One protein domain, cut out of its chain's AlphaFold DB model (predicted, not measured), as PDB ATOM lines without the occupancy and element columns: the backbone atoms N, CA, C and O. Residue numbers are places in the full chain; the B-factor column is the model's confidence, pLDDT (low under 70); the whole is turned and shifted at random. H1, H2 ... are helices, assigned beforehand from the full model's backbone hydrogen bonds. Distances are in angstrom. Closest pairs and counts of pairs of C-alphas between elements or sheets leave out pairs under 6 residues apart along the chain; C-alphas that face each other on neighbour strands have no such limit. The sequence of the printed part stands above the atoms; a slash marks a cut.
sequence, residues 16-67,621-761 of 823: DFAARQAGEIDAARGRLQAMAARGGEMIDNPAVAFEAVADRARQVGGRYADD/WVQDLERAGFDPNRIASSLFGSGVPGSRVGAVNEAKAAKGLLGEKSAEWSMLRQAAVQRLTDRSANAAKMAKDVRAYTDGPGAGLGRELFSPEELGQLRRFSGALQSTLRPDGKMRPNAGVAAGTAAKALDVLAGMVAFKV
ATOM      1  N   ASP A  16     152.200 251.538 191.102       80.00
ATOM      2  CA  ASP A  16     150.958 251.196 191.816       80.00
ATOM      3  C   ASP A  16     149.850 250.766 190.843       80.00
ATOM      4  O   ASP A  16     149.083 249.834 191.109       80.00
ATOM      5  N   PHE A  17     149.758 251.443 189.695       75.31
ATOM      6  CA  PHE A  17     148.804 251.104 188.649       75.31
ATOM      7  C   PHE A  17     149.117 249.744 188.019       75.31
ATOM      8  O   PHE A  17     148.224 248.901 187.905       75.31
ATOM      9  N   ALA A  18     150.384 249.501 187.672       74.31
ATOM     10  CA  ALA A  18     150.833 248.222 187.140       74.31
ATOM     11  C   ALA A  18     150.562 247.076 188.131       74.31
ATOM     12  O   ALA A  18     150.098 246.012 187.721       74.31
ATOM     13  N   ALA A  19     150.768 247.307 189.432       79.44
ATOM     14  CA  ALA A  19     150.491 246.329 190.481       79.44
ATOM     15  C   ALA A  19     148.991 246.004 190.617       79.44
ATOM     16  O   ALA A  19     148.626 244.830 190.694       79.44
ATOM     17  N   ARG A  20     148.103 247.011 190.595       81.00
ATOM     18  CA  ARG A  20     146.642 246.780 190.638       81.00
ATOM     19  C   ARG A  20     146.151 246.028 189.408       81.00
ATOM     20  O   ARG A  20     145.393 245.073 189.544       81.00
ATOM     21  N   GLN A  21     146.624 246.418 188.227       76.06
ATOM     22  CA  GLN A  21     146.253 245.758 186.980       76.06
ATOM     23  C   GLN A  21     146.739 244.301 186.954       76.06
ATOM     24  O   GLN A  21     145.992 243.414 186.541       76.06
ATOM     25  N   ALA A  22     147.958 244.037 187.434       76.31
ATOM     26  CA  ALA A  22     148.457 242.677 187.604       76.31
ATOM     27  C   ALA A  22     147.558 241.866 188.557       76.31
ATOM     28  O   ALA A  22     147.172 240.749 188.219       76.31
ATOM     29  N   GLY A  23     147.136 242.457 189.681       82.25
ATOM     30  CA  GLY A  23     146.212 241.828 190.631       82.25
ATOM     31  C   GLY A  23     144.833 241.503 190.043       82.25
ATOM     32  O   GLY A  23     144.308 240.413 190.265       82.25
ATOM     33  N   GLU A  24     144.251 242.403 189.246       81.31
ATOM     34  CA  GLU A  24     142.961 242.178 188.576       81.31
ATOM     35  C   GLU A  24     143.047 241.079 187.505       81.31
ATOM     36  O   GLU A  24     142.149 240.235 187.404       81.31
ATOM     37  N   ILE A  25     144.141 241.051 186.732       80.00
ATOM     38  CA  ILE A  25     144.417 239.992 185.748       80.00
ATOM     39  C   ILE A  25     144.610 238.645 186.453       80.00
ATOM     40  O   ILE A  25     144.069 237.633 186.003       80.00
ATOM     41  N   ASP A  26     145.331 238.616 187.574       81.38
ATOM     42  CA  ASP A  26     145.527 237.396 188.355       81.38
ATOM     43  C   ASP A  26     144.214 236.891 188.973       81.38
ATOM     44  O   ASP A  26     143.933 235.692 188.904       81.38
ATOM     45  N   ALA A  27     143.352 237.783 189.471       84.62
ATOM     46  CA  ALA A  27     142.015 237.424 189.950       84.62
ATOM     47  C   ALA A  27     141.120 236.876 188.822       84.62
ATOM     48  O   ALA A  27     140.391 235.898 189.007       84.62
ATOM     49  N   ALA A  28     141.189 237.468 187.625       82.81
ATOM     50  CA  ALA A  28     140.503 236.964 186.435       82.81
ATOM     51  C   ALA A  28     140.967 235.556 186.054       82.81
ATOM     52  O   ALA A  28     140.134 234.682 185.806       82.81
ATOM     53  N   ARG A  29     142.287 235.328 186.062       83.69
ATOM     54  CA  ARG A  29     142.879 234.014 185.803       83.69
ATOM     55  C   ARG A  29     142.388 232.987 186.821       83.69
ATOM     56  O   ARG A  29     141.939 231.920 186.412       83.69
ATOM     57  N   GLY A  30     142.399 233.328 188.111       86.69
ATOM     58  CA  GLY A  30     141.907 232.448 189.174       86.69
ATOM     59  C   GLY A  30     140.447 232.033 188.971       86.69
ATOM     60  O   GLY A  30     140.108 230.862 189.124       86.69
ATOM     61  N   ARG A  31     139.583 232.954 188.523       86.81
ATOM     62  CA  ARG A  31     138.177 232.645 188.203       86.81
ATOM     63  C   ARG A  31     138.028 231.718 186.998       86.81
ATOM     64  O   ARG A  31     137.226 230.790 187.052       86.81
ATOM     65  N   LEU A  32     138.799 231.936 185.929       87.69
ATOM     66  CA  LEU A  32     138.786 231.046 184.760       87.69
ATOM     67  C   LEU A  32     139.287 229.639 185.116       87.69
ATOM     68  O   LEU A  32     138.737 228.653 184.631       87.69
ATOM     69  N   GLN A  33     140.294 229.544 185.986       87.00
ATOM     70  CA  GLN A  33     140.792 228.266 186.499       87.00
ATOM     71  C   GLN A  33     139.735 227.558 187.359       87.00
ATOM     72  O   GLN A  33     139.448 226.389 187.119       87.00
ATOM     73  N   ALA A  34     139.081 228.272 188.281       87.25
ATOM     74  CA  ALA A  34     137.994 227.725 189.095       87.25
ATOM     75  C   ALA A  34     136.793 227.264 188.245       87.25
ATOM     76  O   ALA A  34     136.204 226.216 188.506       87.25
ATOM     77  N   MET A  35     136.457 228.010 187.187       91.62
ATOM     78  CA  MET A  35     135.438 227.615 186.210       91.62
ATOM     79  C   MET A  35     135.826 226.309 185.505       91.62
ATOM     80  O   MET A  35     135.025 225.377 185.452       91.62
ATOM     81  N   ALA A  36     137.059 226.221 184.998       86.94
ATOM     82  CA  ALA A  36     137.552 225.026 184.321       86.94
ATOM     83  C   ALA A  36     137.604 223.801 185.250       86.94
ATOM     84  O   ALA A  36     137.360 222.683 184.796       86.94
ATOM     85  N   ALA A  37     137.842 224.012 186.547       86.81
ATOM     86  CA  ALA A  37     137.849 222.952 187.547       86.81
ATOM     87  C   ALA A  37     136.475 222.288 187.748       86.81
ATOM     88  O   ALA A  37     136.430 221.109 188.084       86.81
ATOM     89  N   ARG A  38     135.356 223.005 187.533       86.38
ATOM     90  CA  ARG A  38     133.973 222.528 187.780       86.38
ATOM     91  C   ARG A  38     133.794 221.801 189.129       86.38
ATOM     92  O   ARG A  38     133.091 220.799 189.212       86.38
ATOM     93  N   GLY A  39     134.425 222.314 190.185       84.06
ATOM     94  CA  GLY A  39     134.377 221.728 191.531       84.06
ATOM     95  C   GLY A  39     135.445 220.666 191.819       84.06
ATOM     96  O   GLY A  39     135.501 220.176 192.942       84.06
ATOM     97  N   GLY A  40     136.300 220.332 190.847       87.19
ATOM     98  CA  GLY A  40     137.520 219.556 191.074       87.19
ATOM     99  C   GLY A  40     138.628 220.370 191.752       87.19
ATOM    100  O   GLY A  40     138.539 221.594 191.873       87.19
ATOM    101  N   GLU A  41     139.688 219.681 192.174       90.62
ATOM    102  CA  GLU A  41     140.875 220.315 192.747       90.62
ATOM    103  C   GLU A  41     141.549 221.236 191.719       90.62
ATOM    104  O   GLU A  41     141.644 220.922 190.525       90.62
ATOM    105  N   MET A  42     141.969 222.412 192.181       91.06
ATOM    106  CA  MET A  42     142.627 223.400 191.340       91.06
ATOM    107  C   MET A  42     144.090 222.996 191.147       91.06
ATOM    108  O   MET A  42     144.803 222.801 192.125       91.06
ATOM    109  N   ILE A  43     144.538 222.863 189.899       92.31
ATOM    110  CA  ILE A  43     145.931 222.494 189.614       92.31
ATOM    111  C   ILE A  43     146.828 223.733 189.643       92.31
ATOM    112  O   ILE A  43     146.477 224.770 189.081       92.31
ATOM    113  N   ASP A  44     148.021 223.620 190.220       89.19
ATOM    114  CA  ASP A  44     148.997 224.720 190.232       89.19
ATOM    115  C   ASP A  44     149.876 224.755 188.971       89.19
ATOM    116  O   ASP A  44     150.414 225.802 188.603       89.19
ATOM    117  N   ASN A  45     150.017 223.615 188.289       91.38
ATOM    118  CA  ASN A  45     150.889 223.443 187.132       91.38
ATOM    119  C   ASN A  45     150.198 222.566 186.073       91.38
ATOM    120  O   ASN A  45     149.728 221.477 186.415       91.38
ATOM    121  N   PRO A  46     150.178 222.969 184.785       90.19
ATOM    122  CA  PRO A  46     149.570 222.161 183.729       90.19
ATOM    123  C   PRO A  46     150.240 220.788 183.562       90.19
ATOM    124  O   PRO A  46     149.582 219.852 183.115       90.19
ATOM    125  N   ALA A  47     151.511 220.636 183.956       91.88
ATOM    126  CA  ALA A  47     152.211 219.350 183.944       91.88
ATOM    127  C   ALA A  47     151.499 218.282 184.790       91.88
ATOM    128  O   ALA A  47     151.412 217.140 184.354       91.88
ATOM    129  N   VAL A  48     150.905 218.668 185.927       92.69
ATOM    130  CA  VAL A  48     150.168 217.749 186.815       92.69
ATOM    131  C   VAL A  48     148.938 217.179 186.110       92.69
ATOM    132  O   VAL A  48     148.650 215.992 186.225       92.69
ATOM    133  N   ALA A  49     148.237 217.994 185.316       91.25
ATOM    134  CA  ALA A  49     147.114 217.508 184.517       91.25
ATOM    135  C   ALA A  49     147.561 216.510 183.449       91.25
ATOM    136  O   ALA A  49     146.901 215.498 183.235       91.25
ATOM    137  N   PHE A  50     148.672 216.794 182.765       93.38
ATOM    138  CA  PHE A  50     149.192 215.899 181.735       93.38
ATOM    139  C   PHE A  50     149.682 214.578 182.317       93.38
ATOM    140  O   PHE A  50     149.450 213.536 181.711       93.38
ATOM    141  N   GLU A  51     150.301 214.612 183.495       93.50
ATOM    142  CA  GLU A  51     150.715 213.422 184.232       93.50
ATOM    143  C   GLU A  51     149.504 212.604 184.696       93.50
ATOM    144  O   GLU A  51     149.437 211.417 184.396       93.50
ATOM    145  N   ALA A  52     148.480 213.237 185.277       92.56
ATOM    146  CA  ALA A  52     147.244 212.555 185.666       92.56
ATOM    147  C   ALA A  52     146.529 211.896 184.469       92.56
ATOM    148  O   ALA A  52     146.057 210.760 184.551       92.56
ATOM    149  N   VAL A  53     146.482 212.581 183.318       91.38
ATOM    150  CA  VAL A  53     145.931 212.014 182.076       91.38
ATOM    151  C   VAL A  53     146.803 210.870 181.555       91.38
ATOM    152  O   VAL A  53     146.257 209.853 181.127       91.38
ATOM    153  N   ALA A  54     148.131 210.998 181.608       92.88
ATOM    154  CA  ALA A  54     149.057 209.940 181.217       92.88
ATOM    155  C   ALA A  54     148.921 208.700 182.112       92.88
ATOM    156  O   ALA A  54     148.876 207.585 181.599       92.88
ATOM    157  N   ASP A  55     148.797 208.878 183.426       93.62
ATOM    158  CA  ASP A  55     148.589 207.804 184.399       93.62
ATOM    159  C   ASP A  55     147.270 207.076 184.142       93.62
ATOM    160  O   ASP A  55     147.219 205.844 184.096       93.62
ATOM    161  N   ARG A  56     146.193 207.831 183.901       92.94
ATOM    162  CA  ARG A  56     144.897 207.249 183.556       92.94
ATOM    163  C   ARG A  56     144.950 206.510 182.222       92.94
ATOM    164  O   ARG A  56     144.425 205.401 182.124       92.94
ATOM    165  N   ALA A  57     145.604 207.084 181.214       90.88
ATOM    166  CA  ALA A  57     145.827 206.429 179.930       90.88
ATOM    167  C   ALA A  57     146.658 205.146 180.090       90.88
ATOM    168  O   ALA A  57     146.302 204.144 179.480       90.88
ATOM    169  N   ARG A  58     147.675 205.126 180.966       93.75
ATOM    170  CA  ARG A  58     148.445 203.920 181.323       93.75
ATOM    171  C   ARG A  58     147.572 202.847 181.963       93.75
ATOM    172  O   ARG A  58     147.646 201.695 181.558       93.75
ATOM    173  N   GLN A  59     146.706 203.206 182.912       93.25
ATOM    174  CA  GLN A  59     145.784 202.250 183.545       93.25
ATOM    175  C   GLN A  59     144.786 201.647 182.550       93.25
ATOM    176  O   GLN A  59     144.418 200.479 182.650       93.25
ATOM    177  N   VAL A  60     144.286 202.453 181.612       89.56
ATOM    178  CA  VAL A  60     143.373 201.970 180.572       89.56
ATOM    179  C   VAL A  60     144.136 201.120 179.551       89.56
ATOM    180  O   VAL A  60     143.687 200.025 179.234       89.56
ATOM    181  N   GLY A  61     145.295 201.587 179.084       89.50
ATOM    182  CA  GLY A  61     146.170 200.837 178.186       89.50
ATOM    183  C   GLY A  61     146.560 199.481 178.772       89.50
ATOM    184  O   GLY A  61     146.461 198.479 178.078       89.50
ATOM    185  N   GLY A  62     146.875 199.429 180.069       92.19
ATOM    186  CA  GLY A  62     147.133 198.185 180.795       92.19
ATOM    187  C   GLY A  62     145.952 197.214 180.750       92.19
ATOM    188  O   GLY A  62     146.144 196.060 180.397       92.19
ATOM    189  N   ARG A  63     144.722 197.688 180.995       92.44
ATOM    190  CA  ARG A  63     143.515 196.849 180.879       92.44
ATOM    191  C   ARG A  63     143.304 196.313 179.463       92.44
ATOM    192  O   ARG A  63     143.052 195.129 179.307       92.44
ATOM    193  N   TYR A  64     143.479 197.143 178.434       90.94
ATOM    194  CA  TYR A  64     143.396 196.667 177.049       90.94
ATOM    195  C   TYR A  64     144.500 195.660 176.714       90.94
ATOM    196  O   TYR A  64     144.242 194.674 176.031       90.94
ATOM    197  N   ALA A  65     145.723 195.877 177.201       89.12
ATOM    198  CA  ALA A  65     146.814 194.924 177.035       89.12
ATOM    199  C   ALA A  65     146.517 193.597 177.755       89.12
ATOM    200  O   ALA A  65     146.841 192.533 177.232       89.12
ATOM    201  N   ASP A  66     145.877 193.638 178.924       93.25
ATOM    202  CA  ASP A  66     145.416 192.451 179.650       93.25
ATOM    203  C   ASP A  66     144.328 191.706 178.869       93.25
ATOM    204  O   ASP A  66     144.456 190.498 178.665       93.25
ATOM    205  N   ASP A  67     143.324 192.420 178.354       91.06
ATOM    206  CA  ASP A  67     142.240 191.855 177.543       91.06
ATOM    207  C   ASP A  67     142.780 191.207 176.259       91.06
ATOM    208  O   ASP A  67     142.392 190.092 175.904       91.06
ATOM    209  N   TRP A 621     144.219 206.971 169.989       81.50
ATOM    210  CA  TRP A 621     144.991 207.888 170.827       81.50
ATOM    211  C   TRP A 621     145.730 207.196 171.988       81.50
ATOM    212  O   TRP A 621     146.858 207.572 172.294       81.50
ATOM    213  N   VAL A 622     145.143 206.169 172.616       87.19
ATOM    214  CA  VAL A 622     145.810 205.390 173.678       87.19
ATOM    215  C   VAL A 622     146.985 204.610 173.098       87.19
ATOM    216  O   VAL A 622     148.058 204.619 173.691       87.19
ATOM    217  N   GLN A 623     146.812 204.014 171.914       87.56
ATOM    218  CA  GLN A 623     147.892 203.314 171.213       87.56
ATOM    219  C   GLN A 623     149.033 204.271 170.830       87.56
ATOM    220  O   GLN A 623     150.209 203.942 170.975       87.56
ATOM    221  N   ASP A 624     148.709 205.483 170.375       87.25
ATOM    222  CA  ASP A 624     149.716 206.495 170.042       87.25
ATOM    223  C   ASP A 624     150.460 207.017 171.278       87.25
ATOM    224  O   ASP A 624     151.658 207.304 171.200       87.25
ATOM    225  N   LEU A 625     149.778 207.114 172.426       86.62
ATOM    226  CA  LEU A 625     150.418 207.426 173.701       86.62
ATOM    227  C   LEU A 625     151.304 206.289 174.191       86.62
ATOM    228  O   LEU A 625     152.421 206.558 174.622       86.62
ATOM    229  N   GLU A 626     150.855 205.042 174.083       89.81
ATOM    230  CA  GLU A 626     151.649 203.864 174.434       89.81
ATOM    231  C   GLU A 626     152.954 203.823 173.632       89.81
ATOM    232  O   GLU A 626     154.035 203.712 174.211       89.81
ATOM    233  N   ARG A 627     152.883 204.051 172.312       91.31
ATOM    234  CA  ARG A 627     154.067 204.176 171.441       91.31
ATOM    235  C   ARG A 627     155.008 205.304 171.861       91.31
ATOM    236  O   ARG A 627     156.208 205.223 171.620       91.31
ATOM    237  N   ALA A 628     154.473 206.366 172.458       90.81
ATOM    238  CA  ALA A 628     155.240 207.494 172.974       90.81
ATOM    239  C   ALA A 628     155.681 207.316 174.440       90.81
ATOM    240  O   ALA A 628     156.162 208.274 175.043       90.81
ATOM    241  N   GLY A 629     155.494 206.131 175.037       90.88
ATOM    242  CA  GLY A 629     155.827 205.869 176.439       90.88
ATOM    243  C   GLY A 629     154.954 206.638 177.436       90.88
ATOM    244  O   GLY A 629     155.374 206.870 178.566       90.88
ATOM    245  N   PHE A 630     153.755 207.054 177.019       91.06
ATOM    246  CA  PHE A 630     152.829 207.891 177.785       91.06
ATOM    247  C   PHE A 630     153.456 209.207 178.279       91.06
ATOM    248  O   PHE A 630     153.173 209.651 179.392       91.06
ATOM    249  N   ASP A 631     154.305 209.836 177.458       91.31
ATOM    250  CA  ASP A 631     154.935 211.122 177.774       91.31
ATOM    251  C   ASP A 631     153.883 212.246 177.966       91.31
ATOM    252  O   ASP A 631     153.149 212.585 177.024       91.31
ATOM    253  N   PRO A 632     153.817 212.886 179.152       90.50
ATOM    254  CA  PRO A 632     152.924 214.016 179.412       90.50
ATOM    255  C   PRO A 632     153.094 215.178 178.418       90.50
ATOM    256  O   PRO A 632     152.118 215.826 178.022       90.50
ATOM    257  N   ASN A 633     154.318 215.434 177.942       90.31
ATOM    258  CA  ASN A 633     154.584 216.508 176.981       90.31
ATOM    259  C   ASN A 633     154.026 216.192 175.590       90.31
ATOM    260  O   ASN A 633     153.635 217.100 174.844       90.31
ATOM    261  N   ARG A 634     153.935 214.908 175.236       89.56
ATOM    262  CA  ARG A 634     153.261 214.448 174.019       89.56
ATOM    263  C   ARG A 634     151.771 214.759 174.071       89.56
ATOM    264  O   ARG A 634     151.287 215.342 173.111       89.56
ATOM    265  N   ILE A 635     151.087 214.504 175.189       90.56
ATOM    266  CA  ILE A 635     149.670 214.883 175.382       90.56
ATOM    267  C   ILE A 635     149.496 216.399 175.228       90.56
ATOM    268  O   ILE A 635     148.613 216.878 174.515       90.56
ATOM    269  N   ALA A 636     150.377 217.175 175.860       89.00
ATOM    270  CA  ALA A 636     150.334 218.630 175.785       89.00
ATOM    271  C   ALA A 636     150.547 219.151 174.354       89.00
ATOM    272  O   ALA A 636     149.849 220.058 173.900       89.00
ATOM    273  N   SER A 637     151.524 218.599 173.633       88.88
ATOM    274  CA  SER A 637     151.875 219.014 172.270       88.88
ATOM    275  C   SER A 637     150.924 218.475 171.199       88.88
ATOM    276  O   SER A 637     150.813 219.076 170.127       88.88
ATOM    277  N   SER A 638     150.230 217.369 171.457       89.00
ATOM    278  CA  SER A 638     149.242 216.796 170.547       89.00
ATOM    279  C   SER A 638     147.926 217.582 170.615       89.00
ATOM    280  O   SER A 638     147.439 218.066 169.592       89.00
ATOM    281  N   LEU A 639     147.460 217.899 171.827       89.44
ATOM    282  CA  LEU A 639     146.255 218.701 172.033       89.44
ATOM    283  C   LEU A 639     146.483 220.187 171.745       89.44
ATOM    284  O   LEU A 639     145.698 220.820 171.043       89.44
ATOM    285  N   PHE A 640     147.557 220.777 172.272       89.88
ATOM    286  CA  PHE A 640     147.734 222.231 172.221       89.88
ATOM    287  C   PHE A 640     148.768 222.696 171.195       89.88
ATOM    288  O   PHE A 640     148.758 223.866 170.831       89.88
ATOM    289  N   GLY A 641     149.631 221.823 170.676       87.94
ATOM    290  CA  GLY A 641     150.709 222.236 169.772       87.94
ATOM    291  C   GLY A 641     151.745 223.157 170.433       87.94
ATOM    292  O   GLY A 641     151.623 223.560 171.591       87.94
ATOM    293  N   SER A 642     152.806 223.495 169.697       83.38
ATOM    294  CA  SER A 642     153.826 224.471 170.128       83.38
ATOM    295  C   SER A 642     153.435 225.928 169.841       83.38
ATOM    296  O   SER A 642     154.035 226.844 170.398       83.38
ATOM    297  N   GLY A 643     152.443 226.143 168.970       81.94
ATOM    298  CA  GLY A 643     151.969 227.455 168.530       81.94
ATOM    299  C   GLY A 643     150.675 227.893 169.216       81.94
ATOM    300  O   GLY A 643     150.549 227.838 170.437       81.94
ATOM    301  N   VAL A 644     149.710 228.357 168.418       78.38
ATOM    302  CA  VAL A 644     148.367 228.692 168.911       78.38
ATOM    303  C   VAL A 644     147.710 227.415 169.450       78.38
ATOM    304  O   VAL A 644     147.572 226.457 168.686       78.38
ATOM    305  N   PRO A 645     147.265 227.393 170.721       80.38
ATOM    306  CA  PRO A 645     146.583 226.240 171.292       80.38
ATOM    307  C   PRO A 645     145.469 225.710 170.380       80.38
ATOM    308  O   PRO A 645     144.589 226.459 169.963       80.38
ATOM    309  N   GLY A 646     145.525 224.419 170.042       81.31
ATOM    310  CA  GLY A 646     144.492 223.732 169.260       81.31
ATOM    311  C   GLY A 646     144.544 223.916 167.742       81.31
ATOM    312  O   GLY A 646     143.659 223.410 167.062       81.31
ATOM    313  N   SER A 647     145.560 224.586 167.184       88.00
ATOM    314  CA  SER A 647     145.684 224.752 165.725       88.00
ATOM    315  C   SER A 647     146.202 223.508 164.988       88.00
ATOM    316  O   SER A 647     146.335 223.530 163.765       88.00
ATOM    317  N   ARG A 648     146.572 222.445 165.710       91.12
ATOM    318  CA  ARG A 648     147.125 221.218 165.128       91.12
ATOM    319  C   ARG A 648     146.017 220.378 164.486       91.12
ATOM    320  O   ARG A 648     144.997 220.098 165.116       91.12
ATOM    321  N   VAL A 649     146.252 219.915 163.257       86.19
ATOM    322  CA  VAL A 649     145.386 218.934 162.582       86.19
ATOM    323  C   VAL A 649     145.326 217.666 163.439       86.19
ATOM    324  O   VAL A 649     146.361 217.071 163.727       86.19
ATOM    325  N   GLY A 650     144.124 217.287 163.881       89.25
ATOM    326  CA  GLY A 650     143.891 216.125 164.749       89.25
ATOM    327  C   GLY A 650     143.599 216.443 166.221       89.25
ATOM    328  O   GLY A 650     142.963 215.623 166.875       89.25
ATOM    329  N   ALA A 651     143.921 217.645 166.721       91.75
ATOM    330  CA  ALA A 651     143.733 218.000 168.136       91.75
ATOM    331  C   ALA A 651     142.278 217.842 168.623       91.75
ATOM    332  O   ALA A 651     142.033 217.441 169.756       91.75
ATOM    333  N   VAL A 652     141.297 218.112 167.754       94.56
ATOM    334  CA  VAL A 652     139.867 217.918 168.060       94.56
ATOM    335  C   VAL A 652     139.520 216.439 168.234       94.56
ATOM    336  O   VAL A 652     138.783 216.085 169.149       94.56
ATOM    337  N   ASN A 653     140.052 215.569 167.372       92.00
ATOM    338  CA  ASN A 653     139.795 214.130 167.441       92.00
ATOM    339  C   ASN A 653     140.474 213.516 168.667       92.00
ATOM    340  O   ASN A 653     139.867 212.697 169.352       92.00
ATOM    341  N   GLU A 654     141.689 213.961 168.989       91.44
ATOM    342  CA  GLU A 654     142.380 213.567 170.217       91.44
ATOM    343  C   GLU A 654     141.639 214.044 171.468       91.44
ATOM    344  O   GLU A 654     141.480 213.276 172.408       91.44
ATOM    345  N   ALA A 655     141.119 215.276 171.476       93.38
ATOM    346  CA  ALA A 655     140.316 215.773 172.589       93.38
ATOM    347  C   ALA A 655     139.012 214.987 172.759       93.38
ATOM    348  O   ALA A 655     138.661 214.658 173.886       93.38
ATOM    349  N   LYS A 656     138.332 214.620 171.664       94.75
ATOM    350  CA  LYS A 656     137.161 213.727 171.700       94.75
ATOM    351  C   LYS A 656     137.512 212.348 172.250       94.75
ATOM    352  O   LYS A 656     136.793 211.834 173.103       94.75
ATOM    353  N   ALA A 657     138.621 211.766 171.795       91.06
ATOM    354  CA  ALA A 657     139.105 210.477 172.282       91.06
ATOM    355  C   ALA A 657     139.454 210.542 173.776       91.06
ATOM    356  O   ALA A 657     139.029 209.682 174.544       91.06
ATOM    357  N   ALA A 658     140.149 211.597 174.205       91.69
ATOM    358  CA  ALA A 658     140.478 211.838 175.602       91.69
ATOM    359  C   ALA A 658     139.224 212.063 176.454       91.69
ATOM    360  O   ALA A 658     139.108 211.476 177.525       91.69
ATOM    361  N   LYS A 659     138.245 212.834 175.969       94.50
ATOM    362  CA  LYS A 659     136.957 213.046 176.641       94.50
ATOM    363  C   LYS A 659     136.189 211.740 176.816       94.50
ATOM    364  O   LYS A 659     135.675 211.481 177.901       94.50
ATOM    365  N   GLY A 660     136.122 210.924 175.763       92.88
ATOM    366  CA  GLY A 660     135.472 209.614 175.792       92.88
ATOM    367  C   GLY A 660     136.165 208.643 176.746       92.88
ATOM    368  O   GLY A 660     135.494 207.929 177.484       92.88
ATOM    369  N   LEU A 661     137.500 208.661 176.777       90.88
ATOM    370  CA  LEU A 661     138.295 207.784 177.631       90.88
ATOM    371  C   LEU A 661     138.236 208.171 179.112       90.88
ATOM    372  O   LEU A 661     138.046 207.322 179.983       90.88
ATOM    373  N   LEU A 662     138.472 209.449 179.400       92.56
ATOM    374  CA  LEU A 662     138.543 209.965 180.762       92.56
ATOM    375  C   LEU A 662     137.141 210.092 181.366       92.56
ATOM    376  O   LEU A 662     136.977 209.868 182.561       92.56
ATOM    377  N   GLY A 663     136.144 210.399 180.535       93.31
ATOM    378  CA  GLY A 663     134.791 210.755 180.938       93.31
ATOM    379  C   GLY A 663     134.658 212.265 181.151       93.31
ATOM    380  O   GLY A 663     135.451 212.887 181.848       93.31
ATOM    381  N   GLU A 664     133.606 212.874 180.602       94.94
ATOM    382  CA  GLU A 664     133.391 214.333 180.663       94.94
ATOM    383  C   GLU A 664     133.304 214.900 182.092       94.94
ATOM    384  O   GLU A 664     133.561 216.083 182.321       94.94
ATOM    385  N   LYS A 665     132.931 214.062 183.061       94.06
ATOM    386  CA  LYS A 665     132.792 214.439 184.472       94.06
ATOM    387  C   LYS A 665     134.000 214.046 185.326       94.06
ATOM    388  O   LYS A 665     133.932 214.198 186.541       94.06
ATOM    389  N   SER A 666     135.071 213.515 184.736       94.12
ATOM    390  CA  SER A 666     136.219 213.053 185.512       94.12
ATOM    391  C   SER A 666     137.096 214.199 186.014       94.12
ATOM    392  O   SER A 666     137.081 215.323 185.485       94.12
ATOM    393  N   ALA A 667     137.865 213.905 187.064       93.25
ATOM    394  CA  ALA A 667     138.832 214.843 187.615       93.25
ATOM    395  C   ALA A 667     139.925 215.139 186.581       93.25
ATOM    396  O   ALA A 667     140.236 216.300 186.342       93.25
ATOM    397  N   GLU A 668     140.416 214.116 185.882       94.06
ATOM    398  CA  GLU A 668     141.462 214.208 184.863       94.06
ATOM    399  C   GLU A 668     141.018 215.063 183.671       94.06
ATOM    400  O   GLU A 668     141.780 215.903 183.190       94.06
ATOM    401  N   TRP A 669     139.763 214.924 183.223       94.81
ATOM    402  CA  TRP A 669     139.218 215.784 182.171       94.81
ATOM    403  C   TRP A 669     139.133 217.241 182.630       94.81
ATOM    404  O   TRP A 669     139.464 218.169 181.890       94.81
ATOM    405  N   SER A 670     138.725 217.469 183.876       93.56
ATOM    406  CA  SER A 670     138.684 218.813 184.457       93.56
ATOM    407  C   SER A 670     140.083 219.409 184.628       93.56
ATOM    408  O   SER A 670     140.280 220.577 184.306       93.56
ATOM    409  N   MET A 671     141.076 218.614 185.033       91.94
ATOM    410  CA  MET A 671     142.482 219.020 185.081       91.94
ATOM    411  C   MET A 671     143.003 219.390 183.687       91.94
ATOM    412  O   MET A 671     143.640 220.429 183.526       91.94
ATOM    413  N   LEU A 672     142.675 218.613 182.652       94.31
ATOM    414  CA  LEU A 672     143.079 218.912 181.275       94.31
ATOM    415  C   LEU A 672     142.497 220.247 180.779       94.31
ATOM    416  O   LEU A 672     143.193 221.041 180.140       94.31
ATOM    417  N   ARG A 673     141.238 220.543 181.126       94.81
ATOM    418  CA  ARG A 673     140.600 221.842 180.848       94.81
ATOM    419  C   ARG A 673     141.265 222.982 181.617       94.81
ATOM    420  O   ARG A 673     141.496 224.048 181.045       94.81
ATOM    421  N   GLN A 674     141.620 222.770 182.886       92.62
ATOM    422  CA  GLN A 674     142.379 223.750 183.670       92.62
ATOM    423  C   GLN A 674     143.761 224.020 183.058       92.62
ATOM    424  O   GLN A 674     144.160 225.180 182.942       92.62
ATOM    425  N   ALA A 675     144.457 222.981 182.589       92.31
ATOM    426  CA  ALA A 675     145.743 223.109 181.909       92.31
ATOM    427  C   ALA A 675     145.618 223.891 180.593       92.31
ATOM    428  O   ALA A 675     146.469 224.731 180.293       92.31
ATOM    429  N   ALA A 676     144.526 223.694 179.845       92.94
ATOM    430  CA  ALA A 676     144.216 224.494 178.662       92.94
ATOM    431  C   ALA A 676     144.069 225.984 179.012       92.94
ATOM    432  O   ALA A 676     144.695 226.831 178.375       92.94
ATOM    433  N   VAL A 677     143.301 226.314 180.060       92.88
ATOM    434  CA  VAL A 677     143.151 227.700 180.539       92.88
ATOM    435  C   VAL A 677     144.489 228.282 180.992       92.88
ATOM    436  O   VAL A 677     144.807 229.416 180.638       92.88
ATOM    437  N   GLN A 678     145.294 227.529 181.743       91.50
ATOM    438  CA  GLN A 678     146.624 227.960 182.185       91.50
ATOM    439  C   GLN A 678     147.548 228.269 181.011       91.50
ATOM    440  O   GLN A 678     148.202 229.307 181.011       91.50
ATOM    441  N   ARG A 679     147.546 227.422 179.980       90.56
ATOM    442  CA  ARG A 679     148.346 227.629 178.769       90.56
ATOM    443  C   ARG A 679     147.869 228.835 177.960       90.56
ATOM    444  O   ARG A 679     148.689 229.596 177.460       90.56
ATOM    445  N   LEU A 680     146.555 229.053 177.878       90.62
ATOM    446  CA  LEU A 680     145.967 230.240 177.242       90.62
ATOM    447  C   LEU A 680     146.249 231.532 178.014       90.62
ATOM    448  O   LEU A 680     146.224 232.613 177.431       90.62
ATOM    449  N   THR A 681     146.496 231.422 179.318       90.69
ATOM    450  CA  THR A 681     146.713 232.549 180.228       90.69
ATOM    451  C   THR A 681     148.127 232.568 180.803       90.69
ATOM    452  O   THR A 681     148.320 233.098 181.897       90.69
ATOM    453  N   ASP A 682     149.117 232.022 180.088       87.25
ATOM    454  CA  ASP A 682     150.503 231.931 180.558       87.25
ATOM    455  C   ASP A 682     151.004 233.286 181.093       87.25
ATOM    456  O   ASP A 682     150.884 234.324 180.438       87.25
ATOM    457  N   ARG A 683     151.550 233.280 182.314       80.06
ATOM    458  CA  ARG A 683     152.089 234.468 182.992       80.06
ATOM    459  C   ARG A 683     153.271 235.082 182.251       80.06
ATOM    460  O   ARG A 683     153.523 236.270 182.424       80.06
ATOM    461  N   SER A 684     153.980 234.293 181.448       86.19
ATOM    462  CA  SER A 684     155.098 234.780 180.639       86.19
ATOM    463  C   SER A 684     154.641 235.614 179.432       86.19
ATOM    464  O   SER A 684     155.393 236.450 178.926       86.19
ATOM    465  N   ALA A 685     153.399 235.423 178.974       85.81
ATOM    466  CA  ALA A 685     152.857 236.121 177.822       85.81
ATOM    467  C   ALA A 685     152.383 237.531 178.198       85.81
ATOM    468  O   ALA A 685     151.648 237.737 179.164       85.81
ATOM    469  N   ASN A 686     152.741 238.521 177.378       87.75
ATOM    470  CA  ASN A 686     152.158 239.855 177.506       87.75
ATOM    471  C   ASN A 686     150.651 239.838 177.163       87.75
ATOM    472  O   ASN A 686     150.160 238.955 176.453       87.75
ATOM    473  N   ALA A 687     149.912 240.843 177.639       86.25
ATOM    474  CA  ALA A 687     148.458 240.929 177.461       86.25
ATOM    475  C   ALA A 687     148.011 240.866 175.985       86.25
ATOM    476  O   ALA A 687     146.962 240.297 175.686       86.25
ATOM    477  N   ALA A 688     148.817 241.394 175.055       89.56
ATOM    478  CA  ALA A 688     148.541 241.335 173.618       89.56
ATOM    479  C   ALA A 688     148.601 239.915 173.061       89.56
ATOM    480  O   ALA A 688     147.679 239.481 172.368       89.56
ATOM    481  N   LYS A 689     149.655 239.170 173.403       91.12
ATOM    482  CA  LYS A 689     149.791 237.762 173.038       91.12
ATOM    483  C   LYS A 689     148.675 236.928 173.661       91.12
ATOM    484  O   LYS A 689     148.032 236.176 172.943       91.12
ATOM    485  N   MET A 690     148.380 237.128 174.944       91.31
ATOM    486  CA  MET A 690     147.308 236.409 175.637       91.31
ATOM    487  C   MET A 690     145.941 236.643 174.980       91.31
ATOM    488  O   MET A 690     145.217 235.696 174.687       91.31
ATOM    489  N   ALA A 691     145.602 237.896 174.661       91.94
ATOM    490  CA  ALA A 691     144.354 238.209 173.972       91.94
ATOM    491  C   ALA A 691     144.282 237.584 172.570       91.94
ATOM    492  O   ALA A 691     143.218 237.112 172.161       91.94
ATOM    493  N   LYS A 692     145.405 237.576 171.838       93.31
ATOM    494  CA  LYS A 692     145.521 236.920 170.530       93.31
ATOM    495  C   LYS A 692     145.323 235.409 170.650       93.31
ATOM    496  O   LYS A 692     144.532 234.861 169.890       93.31
ATOM    497  N   ASP A 693     145.986 234.762 171.604       92.56
ATOM    498  CA  ASP A 693     145.932 233.312 171.802       92.56
ATOM    499  C   ASP A 693     144.520 232.873 172.236       92.56
ATOM    500  O   ASP A 693     143.953 231.963 171.633       92.56
ATOM    501  N   VAL A 694     143.882 233.584 173.177       94.06
ATOM    502  CA  VAL A 694     142.489 233.313 173.591       94.06
ATOM    503  C   VAL A 694     141.502 233.525 172.441       94.06
ATOM    504  O   VAL A 694     140.586 232.723 172.256       94.06
ATOM    505  N   ARG A 695     141.669 234.578 171.628       95.31
ATOM    506  CA  ARG A 695     140.805 234.810 170.458       95.31
ATOM    507  C   ARG A 695     140.999 233.737 169.392       95.31
ATOM    508  O   ARG A 695     140.026 233.224 168.852       95.31
ATOM    509  N   ALA A 696     142.241 233.356 169.113       94.12
ATOM    510  CA  ALA A 696     142.537 232.302 168.153       94.12
ATOM    511  C   ALA A 696     142.017 230.929 168.622       94.12
ATOM    512  O   ALA A 696     141.617 230.111 167.796       94.12
ATOM    513  N   TYR A 697     141.957 230.710 169.937       95.00
ATOM    514  CA  TYR A 697     141.367 229.524 170.551       95.00
ATOM    515  C   TYR A 697     139.832 229.516 170.550       95.00
ATOM    516  O   TYR A 697     139.229 228.455 170.468       95.00
ATOM    517  N   THR A 698     139.179 230.677 170.648       96.12
ATOM    518  CA  THR A 698     137.707 230.774 170.739       96.12
ATOM    519  C   THR A 698     137.023 230.942 169.383       96.12
ATOM    520  O   THR A 698     135.953 230.367 169.169       96.12
ATOM    521  N   ASP A 699     137.643 231.692 168.469       96.19
ATOM    522  CA  ASP A 699     137.063 232.087 167.178       96.19
ATOM    523  C   ASP A 699     137.977 231.772 165.977       96.19
ATOM    524  O   ASP A 699     137.582 231.974 164.832       96.19
ATOM    525  N   GLY A 700     139.203 231.302 166.221       95.25
ATOM    526  CA  GLY A 700     140.209 231.055 165.186       95.25
ATOM    527  C   GLY A 700     140.519 229.570 164.953       95.25
ATOM    528  O   GLY A 700     139.656 228.715 165.158       95.25
ATOM    529  N   PRO A 701     141.764 229.236 164.548       94.12
ATOM    530  CA  PRO A 701     142.174 227.860 164.250       94.12
ATOM    531  C   PRO A 701     141.976 226.868 165.406       94.12
ATOM    532  O   PRO A 701     141.784 225.684 165.157       94.12
ATOM    533  N   GLY A 702     141.997 227.337 166.659       94.88
ATOM    534  CA  GLY A 702     141.782 226.507 167.847       94.88
ATOM    535  C   GLY A 702     140.313 226.323 168.246       94.88
ATOM    536  O   GLY A 702     140.032 225.548 169.159       94.88
ATOM    537  N   ALA A 703     139.364 226.982 167.566       96.19
ATOM    538  CA  ALA A 703     137.947 226.990 167.951       96.19
ATOM    539  C   ALA A 703     137.311 225.595 167.985       96.19
ATOM    540  O   ALA A 703     136.435 225.341 168.810       96.19
ATOM    541  N   GLY A 704     137.758 224.677 167.120       95.88
ATOM    542  CA  GLY A 704     137.303 223.286 167.144       95.88
ATOM    543  C   GLY A 704     137.643 222.588 168.462       95.88
ATOM    544  O   GLY A 704     136.775 221.961 169.062       95.88
ATOM    545  N   LEU A 705     138.878 222.759 168.948       95.75
ATOM    546  CA  LEU A 705     139.312 222.209 170.233       95.75
ATOM    547  C   LEU A 705     138.611 222.920 171.396       95.75
ATOM    548  O   LEU A 705     138.189 222.271 172.347       95.75
ATOM    549  N   GLY A 706     138.442 224.242 171.297       96.06
ATOM    550  CA  GLY A 706     137.713 225.034 172.285       96.06
ATOM    551  C   GLY A 706     136.295 224.527 172.531       96.06
ATOM    552  O   GLY A 706     135.901 224.385 173.683       96.06
ATOM    553  N   ARG A 707     135.551 224.196 171.470       96.88
ATOM    554  CA  ARG A 707     134.190 223.635 171.576       96.88
ATOM    555  C   ARG A 707     134.147 222.234 172.175       96.88
ATOM    556  O   ARG A 707     133.119 221.857 172.723       96.88
ATOM    557  N   GLU A 708     135.230 221.472 172.061       96.75
ATOM    558  CA  GLU A 708     135.310 220.136 172.652       96.75
ATOM    559  C   GLU A 708     135.631 220.203 174.153       96.75
ATOM    560  O   GLU A 708     135.021 219.494 174.958       96.75
ATOM    561  N   LEU A 709     136.566 221.083 174.539       95.38
ATOM    562  CA  LEU A 709     136.986 221.247 175.931       95.38
ATOM    563  C   LEU A 709     135.984 222.052 176.765       95.38
ATOM    564  O   LEU A 709     135.818 221.764 177.948       95.38
ATOM    565  N   PHE A 710     135.324 223.056 176.191       95.69
ATOM    566  CA  PHE A 710     134.550 224.035 176.951       95.69
ATOM    567  C   PHE A 710     133.107 224.146 176.471       95.69
ATOM    568  O   PHE A 710     132.804 224.018 175.285       95.69
ATOM    569  N   SER A 711     132.206 224.441 177.408       95.31
ATOM    570  CA  SER A 711     130.813 224.741 177.091       95.31
ATOM    571  C   SER A 711     130.690 226.074 176.334       95.31
ATOM    572  O   SER A 711     131.585 226.927 176.410       95.31
ATOM    573  N   PRO A 712     129.568 226.314 175.632       96.19
ATOM    574  CA  PRO A 712     129.317 227.595 174.973       96.19
ATOM    575  C   PRO A 712     129.416 228.795 175.925       96.19
ATOM    576  O   PRO A 712     129.945 229.845 175.552       96.19
ATOM    577  N   GLU A 713     128.955 228.637 177.167       94.75
ATOM    578  CA  GLU A 713     129.039 229.664 178.204       94.75
ATOM    579  C   GLU A 713     130.488 229.943 178.599       94.75
ATOM    580  O   GLU A 713     130.883 231.108 178.652       94.75
ATOM    581  N   GLU A 714     131.279 228.893 178.837       93.50
ATOM    582  CA  GLU A 714     132.701 228.981 179.196       93.50
ATOM    583  C   GLU A 714     133.504 229.669 178.072       93.50
ATOM    584  O   GLU A 714     134.270 230.603 178.326       93.50
ATOM    585  N   LEU A 715     133.249 229.314 176.808       96.12
ATOM    586  CA  LEU A 715     133.828 230.002 175.646       96.12
ATOM    587  C   LEU A 715     133.404 231.474 175.574       96.12
ATOM    588  O   LEU A 715     134.218 232.344 175.261       96.12
ATOM    589  N   GLY A 716     132.149 231.787 175.905       95.50
ATOM    590  CA  GLY A 716     131.668 233.164 176.020       95.50
ATOM    591  C   GLY A 716     132.382 233.964 177.116       95.50
ATOM    592  O   GLY A 716     132.568 235.174 176.978       95.50
ATOM    593  N   GLN A 717     132.813 233.320 178.205       91.94
ATOM    594  CA  GLN A 717     133.644 233.960 179.231       91.94
ATOM    595  C   GLN A 717     135.069 234.214 178.725       91.94
ATOM    596  O   GLN A 717     135.583 235.317 178.902       91.94
ATOM    597  N   LEU A 718     135.668 233.259 178.009       94.75
ATOM    598  CA  LEU A 718     136.985 233.429 177.383       94.75
ATOM    599  C   LEU A 718     136.997 234.564 176.341       94.75
ATOM    600  O   LEU A 718     137.922 235.375 176.328       94.75
ATOM    601  N   ARG A 719     135.948 234.695 175.517       95.75
ATOM    602  CA  ARG A 719     135.798 235.825 174.575       95.75
ATOM    603  C   ARG A 719     135.694 237.173 175.284       95.75
ATOM    604  O   ARG A 719     136.300 238.151 174.859       95.75
ATOM    605  N   ARG A 720     134.939 237.235 176.385       92.31
ATOM    606  CA  ARG A 720     134.841 238.455 177.201       92.31
ATOM    607  C   ARG A 720     136.186 238.818 177.821       92.31
ATOM    608  O   ARG A 720     136.565 239.986 177.792       92.31
ATOM    609  N   PHE A 721     136.933 237.825 178.300       91.62
ATOM    610  CA  PHE A 721     138.287 238.017 178.811       91.62
ATOM    611  C   PHE A 721     139.246 238.548 177.732       91.62
ATOM    612  O   PHE A 721     139.948 239.530 177.971       91.62
ATOM    613  N   SER A 722     139.240 237.980 176.520       93.94
ATOM    614  CA  SER A 722     140.092 238.473 175.427       93.94
ATOM    615  C   SER A 722     139.718 239.888 174.971       93.94
ATOM    616  O   SER A 722     140.611 240.697 174.714       93.94
ATOM    617  N   GLY A 723     138.422 240.222 174.929       92.88
ATOM    618  CA  GLY A 723     137.938 241.577 174.648       92.88
ATOM    619  C   GLY A 723     138.356 242.590 175.717       92.88
ATOM    620  O   GLY A 723     138.826 243.682 175.393       92.88
ATOM    621  N   ALA A 724     138.273 242.203 176.994       87.50
ATOM    622  CA  ALA A 724     138.748 243.018 178.107       87.50
ATOM    623  C   ALA A 724     140.258 243.279 178.001       87.50
ATOM    624  O   ALA A 724     140.680 244.432 178.090       87.50
ATOM    625  N   LEU A 725     141.067 242.255 177.702       88.44
ATOM    626  CA  LEU A 725     142.502 242.431 177.460       88.44
ATOM    627  C   LEU A 725     142.769 243.371 176.275       88.44
ATOM    628  O   LEU A 725     143.567 244.296 176.413       88.44
ATOM    629  N   GLN A 726     142.071 243.210 175.144       91.25
ATOM    630  CA  GLN A 726     142.236 244.090 173.976       91.25
ATOM    631  C   GLN A 726     141.932 245.557 174.284       91.25
ATOM    632  O   GLN A 726     142.630 246.436 173.784       91.25
ATOM    633  N   SER A 727     140.956 245.835 175.152       86.25
ATOM    634  CA  SER A 727     140.615 247.208 175.547       86.25
ATOM    635  C   SER A 727     141.747 247.936 176.294       86.25
ATOM    636  O   SER A 727     141.819 249.168 176.274       86.25
ATOM    637  N   THR A 728     142.667 247.181 176.909       83.31
ATOM    638  CA  THR A 728     143.841 247.727 177.614       83.31
ATOM    639  C   THR A 728     145.021 248.024 176.678       83.31
ATOM    640  O   THR A 728     145.979 248.702 177.067       83.31
ATOM    641  N   LEU A 729     144.946 247.561 175.428       85.38
ATOM    642  CA  LEU A 729     146.007 247.674 174.436       85.38
ATOM    643  C   LEU A 729     145.766 248.855 173.489       85.38
ATOM    644  O   LEU A 729     144.646 249.280 173.198       85.38
ATOM    645  N   ARG A 730     146.857 249.429 173.002       84.00
ATOM    646  CA  ARG A 730     146.874 250.348 171.868       84.00
ATOM    647  C   ARG A 730     146.792 249.541 170.565       84.00
ATOM    648  O   ARG A 730     147.104 248.351 170.566       84.00
ATOM    649  N   PRO A 731     146.444 250.185 169.436       83.56
ATOM    650  CA  PRO A 731     146.485 249.537 168.123       83.56
ATOM    651  C   PRO A 731     147.859 248.944 167.763       83.56
ATOM    652  O   PRO A 731     147.921 247.971 167.024       83.56
ATOM    653  N   ASP A 732     148.951 249.488 168.319       82.25
ATOM    654  CA  ASP A 732     150.323 248.979 168.147       82.25
ATOM    655  C   ASP A 732     150.651 247.759 169.039       82.25
ATOM    656  O   ASP A 732     151.793 247.305 169.079       82.25
ATOM    657  N   GLY A 733     149.669 247.238 169.785       79.25
ATOM    658  CA  GLY A 733     149.821 246.106 170.698       79.25
ATOM    659  C   GLY A 733     150.513 246.441 172.022       79.25
ATOM    660  O   GLY A 733     150.616 245.569 172.886       79.25
ATOM    661  N   LYS A 734     150.967 247.685 172.229       81.62
ATOM    662  CA  LYS A 734     151.543 248.126 173.507       81.62
ATOM    663  C   LYS A 734     150.433 248.497 174.486       81.62
ATOM    664  O   LYS A 734     149.329 248.863 174.087       81.62
ATOM    665  N   MET A 735     150.707 248.439 175.786       75.12
ATOM    666  CA  MET A 735     149.738 248.910 176.781       75.12
ATOM    667  C   MET A 735     149.463 250.409 176.615       75.12
ATOM    668  O   MET A 735     150.363 251.198 176.307       75.12
ATOM    669  N   ARG A 736     148.204 250.819 176.812       76.81
ATOM    670  CA  ARG A 736     147.822 252.238 176.814       76.81
ATOM    671  C   ARG A 736     148.431 252.938 178.042       76.81
ATOM    672  O   ARG A 736     148.109 252.536 179.156       76.81
ATOM    673  N   PRO A 737     149.227 254.017 177.880       57.03
ATOM    674  CA  PRO A 737     149.896 254.695 178.998       57.03
ATOM    675  C   PRO A 737     148.963 255.436 179.981       57.03
ATOM    676  O   PRO A 737     149.457 256.032 180.922       57.03
ATOM    677  N   ASN A 738     147.634 255.368 179.811       62.12
ATOM    678  CA  ASN A 738     146.614 255.923 180.717       62.12
ATOM    679  C   ASN A 738     145.393 254.984 180.834       62.12
ATOM    680  O   ASN A 738     144.243 255.418 180.813       62.12
ATOM    681  N   ALA A 739     145.618 253.668 180.908       52.38
ATOM    682  CA  ALA A 739     144.548 252.665 180.920       52.38
ATOM    683  C   ALA A 739     143.688 252.639 182.206       52.38
ATOM    684  O   ALA A 739     142.879 251.732 182.346       52.38
ATOM    685  N   GLY A 740     143.805 253.611 183.121       52.78
ATOM    686  CA  GLY A 740     143.085 253.647 184.405       52.78
ATOM    687  C   GLY A 740     141.573 253.440 184.307       52.78
ATOM    688  O   GLY A 740     140.989 252.719 185.111       52.78
ATOM    689  N   VAL A 741     140.947 254.000 183.272       54.16
ATOM    690  CA  VAL A 741     139.509 253.824 183.018       54.16
ATOM    691  C   VAL A 741     139.216 252.462 182.374       54.16
ATOM    692  O   VAL A 741     138.227 251.830 182.723       54.16
ATOM    693  N   ALA A 742     140.107 251.978 181.500       49.69
ATOM    694  CA  ALA A 742     139.964 250.710 180.780       49.69
ATOM    695  C   ALA A 742     140.188 249.478 181.681       49.69
ATOM    696  O   ALA A 742     139.428 248.517 181.592       49.69
ATOM    697  N   ALA A 743     141.180 249.527 182.579       45.69
ATOM    698  CA  ALA A 743     141.448 248.503 183.589       45.69
ATOM    699  C   ALA A 743     140.282 248.397 184.582       45.69
ATOM    700  O   ALA A 743     139.757 247.309 184.778       45.69
ATOM    701  N   GLY A 744     139.752 249.530 185.061       54.53
ATOM    702  CA  GLY A 744     138.547 249.549 185.896       54.53
ATOM    703  C   GLY A 744     137.295 248.992 185.200       54.53
ATOM    704  O   GLY A 744     136.487 248.323 185.841       54.53
ATOM    705  N   THR A 745     137.120 249.201 183.887       53.81
ATOM    706  CA  THR A 745     136.050 248.537 183.111       53.81
ATOM    707  C   THR A 745     136.320 247.059 182.844       53.81
ATOM    708  O   THR A 745     135.369 246.284 182.834       53.81
ATOM    709  N   ALA A 746     137.575 246.640 182.664       47.22
ATOM    710  CA  ALA A 746     137.943 245.233 182.529       47.22
ATOM    711  C   ALA A 746     137.710 244.477 183.849       47.22
ATOM    712  O   ALA A 746     137.086 243.417 183.844       47.22
ATOM    713  N   ALA A 747     138.112 245.061 184.978       50.00
ATOM    714  CA  ALA A 747     137.849 244.559 186.320       50.00
ATOM    715  C   ALA A 747     136.352 244.505 186.633       50.00
ATOM    716  O   ALA A 747     135.867 243.467 187.067       50.00
ATOM    717  N   LYS A 748     135.582 245.554 186.300       56.53
ATOM    718  CA  LYS A 748     134.113 245.542 186.432       56.53
ATOM    719  C   LYS A 748     133.436 244.519 185.518       56.53
ATOM    720  O   LYS A 748     132.498 243.860 185.949       56.53
ATOM    721  N   ALA A 749     133.902 244.338 184.281       50.94
ATOM    722  CA  ALA A 749     133.390 243.298 183.385       50.94
ATOM    723  C   ALA A 749     133.678 241.884 183.924       50.94
ATOM    724  O   ALA A 749     132.879 240.967 183.733       50.94
ATOM    725  N   LEU A 750     134.795 241.720 184.635       47.03
ATOM    726  CA  LEU A 750     135.177 240.484 185.308       47.03
ATOM    727  C   LEU A 750     134.464 240.268 186.658       47.03
ATOM    728  O   LEU A 750     134.182 239.123 187.006       47.03
ATOM    729  N   ASP A 751     134.108 241.326 187.385       50.72
ATOM    730  CA  ASP A 751     133.315 241.250 188.621       50.72
ATOM    731  C   ASP A 751     131.827 240.981 188.346       50.72
ATOM    732  O   ASP A 751     131.195 240.206 189.063       50.72
ATOM    733  N   VAL A 752     131.274 241.505 187.244       52.00
ATOM    734  CA  VAL A 752     129.925 241.137 186.762       52.00
ATOM    735  C   VAL A 752     129.859 239.649 186.381       52.00
ATOM    736  O   VAL A 752     128.845 238.988 186.606       52.00
ATOM    737  N   LEU A 753     130.959 239.077 185.876       42.44
ATOM    738  CA  LEU A 753     131.087 237.634 185.645       42.44
ATOM    739  C   LEU A 753     131.165 236.827 186.956       42.44
ATOM    740  O   LEU A 753     130.598 235.736 187.031       42.44
ATOM    741  N   ALA A 754     131.810 237.365 187.997       43.81
ATOM    742  CA  ALA A 754     131.914 236.720 189.307       43.81
ATOM    743  C   ALA A 754     130.549 236.592 190.010       43.81
ATOM    744  O   ALA A 754     130.260 235.547 190.598       43.81
ATOM    745  N   GLY A 755     129.675 237.596 189.871       47.75
ATOM    746  CA  GLY A 755     128.305 237.546 190.398       47.75
ATOM    747  C   GLY A 755     127.432 236.452 189.765       47.75
ATOM    748  O   GLY A 755     126.625 235.833 190.453       47.75
ATOM    749  N   MET A 756     127.623 236.146 188.475       41.41
ATOM    750  CA  MET A 756     126.840 235.121 187.762       41.41
ATOM    751  C   MET A 756     127.305 233.680 188.024       41.41
ATOM    752  O   MET A 756     126.475 232.771 188.067       41.41
ATOM    753  N   VAL A 757     128.611 233.442 188.189       37.53
ATOM    754  CA  VAL A 757     129.150 232.087 188.434       37.53
ATOM    755  C   VAL A 757     128.870 231.631 189.870       37.53
ATOM    756  O   VAL A 757     128.481 230.481 190.075       37.53
ATOM    757  N   ALA A 758     128.951 232.541 190.847       41.19
ATOM    758  CA  ALA A 758     128.561 232.260 192.231       41.19
ATOM    759  C   ALA A 758     127.071 231.878 192.352       41.19
ATOM    760  O   ALA A 758     126.718 230.987 193.124       41.19
ATOM    761  N   PHE A 759     126.204 232.476 191.528       38.69
ATOM    762  CA  PHE A 759     124.764 232.204 191.538       38.69
ATOM    763  C   PHE A 759     124.395 230.819 190.973       38.69
ATOM    764  O   PHE A 759     123.398 230.228 191.382       38.69
ATOM    765  N   LYS A 760     125.200 230.266 190.052       38.50
ATOM    766  CA  LYS A 760     124.894 228.993 189.369       38.50
ATOM    767  C   LYS A 760     125.502 227.760 190.048       38.50
ATOM    768  O   LYS A 760     124.978 226.666 189.873       38.50
ATOM    769  N   VAL A 761     126.574 227.925 190.828       38.91
ATOM    770  CA  VAL A 761     127.224 226.821 191.566       38.91
ATOM    771  C   VAL A 761     126.658 226.664 192.989       38.91
ATOM    772  O   VAL A 761     126.727 225.574 193.545       38.91
TER     773      VAL A 761
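This is residues 16 to 67 and 621 to 761 of the 823 residues of an uncharacterized protein of Methylobacterium sp. Leaf456 (UniProt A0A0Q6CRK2). An elongated helical body has H1 and H2 one after the other along its length, and H6 in the middle packs on both. Around H2, at one end, short helices H3, H4 and H5 gather; toward the other end H1, H9 and H10 make a loose three-helix bundle, with H7 packed on H9 and H8 set between H5 and H7. The 193 printed residues include ten named helices, H1 to H10 in chain order, and no named strand: the class is all helix. The whole is compact by its radius of gyration of the C-alphas, 17.6 A, with spans of 63 by 36 by 27 A.

H1, residues 16 to 37, begins at C-alpha 16 (150.958, 251.196, 191.816) and is 31.4 A long. H2, residues 46 to 67, measures 31.8 A and ends at C-alpha 67 (142.240, 191.855, 177.543). H3 is residues 621 to 627, H4 632 to 639 and H5 651 to 662. H6, residues 667 to 680, is 19.9 A long. H7 is residues 687 to 698 and H8 703 to 709. H9, residues 712 to 727, measures 22.6 A; H10, residues 740 to 761, measures 32.0 A and ends at C-alpha 761 (127.224, 226.821, 191.566).

H1 touches H6 with residues 29 to 37 alone, at a shallow tilt of 29 degrees, opposite ways; the closest C-alphas, of Ala 36 and Gln 674, are 5.0 A apart. H2 touches H6 with residues 46 to 56 alone, at a steep tilt of 39 degrees; Pro 46 and Ala 675 have the closest C-alphas, 4.3 A. H1 and H2 are apart. H2 is about perpendicular to H4, at 86 degrees, and touches it, C-alphas of Phe 50 and Pro 632 closest at 4.8 A. H3 touches H2, with the C-alphas of Ala 57 and Val 622 closest at 6.3 A. H5 and H6 form a helical hairpin, Leu 662 to Trp 669 closest at 6.0 A between C-alphas. H5 touches H8 the same way at 6 degrees, a shallow tilt, with the C-alphas of Val 652 and Leu 705 closest at 4.8 A. H7 and H8 touch only at the corner, while H7 touches H9 with the C-alphas of Ala 691 and Ser 722 closest at 4.5 A. H1, H9 and H10 are an up-and-down bundle, each running against the one before; H9 and H10 form a helical hairpin at 13 degrees, with the C-alphas of Ala 724 and Ala 746 closest at 5.0 A. Every O i to N i+4 pair is within hydrogen-bond range in H1 to H9, and 16 of 18 in H10.

The two farthest C-alphas, of Asp 67 and Asn 738, are 64.3 A apart. Residues 68 to 620 are not printed, and C-alphas 67 and 621 lie 17.6 A apart across the cut. The links H4 to H5 and H9 to H10 are long. Confidence is under 70 in residues 737 to 761, and H10 has a mean pLDDT of 47.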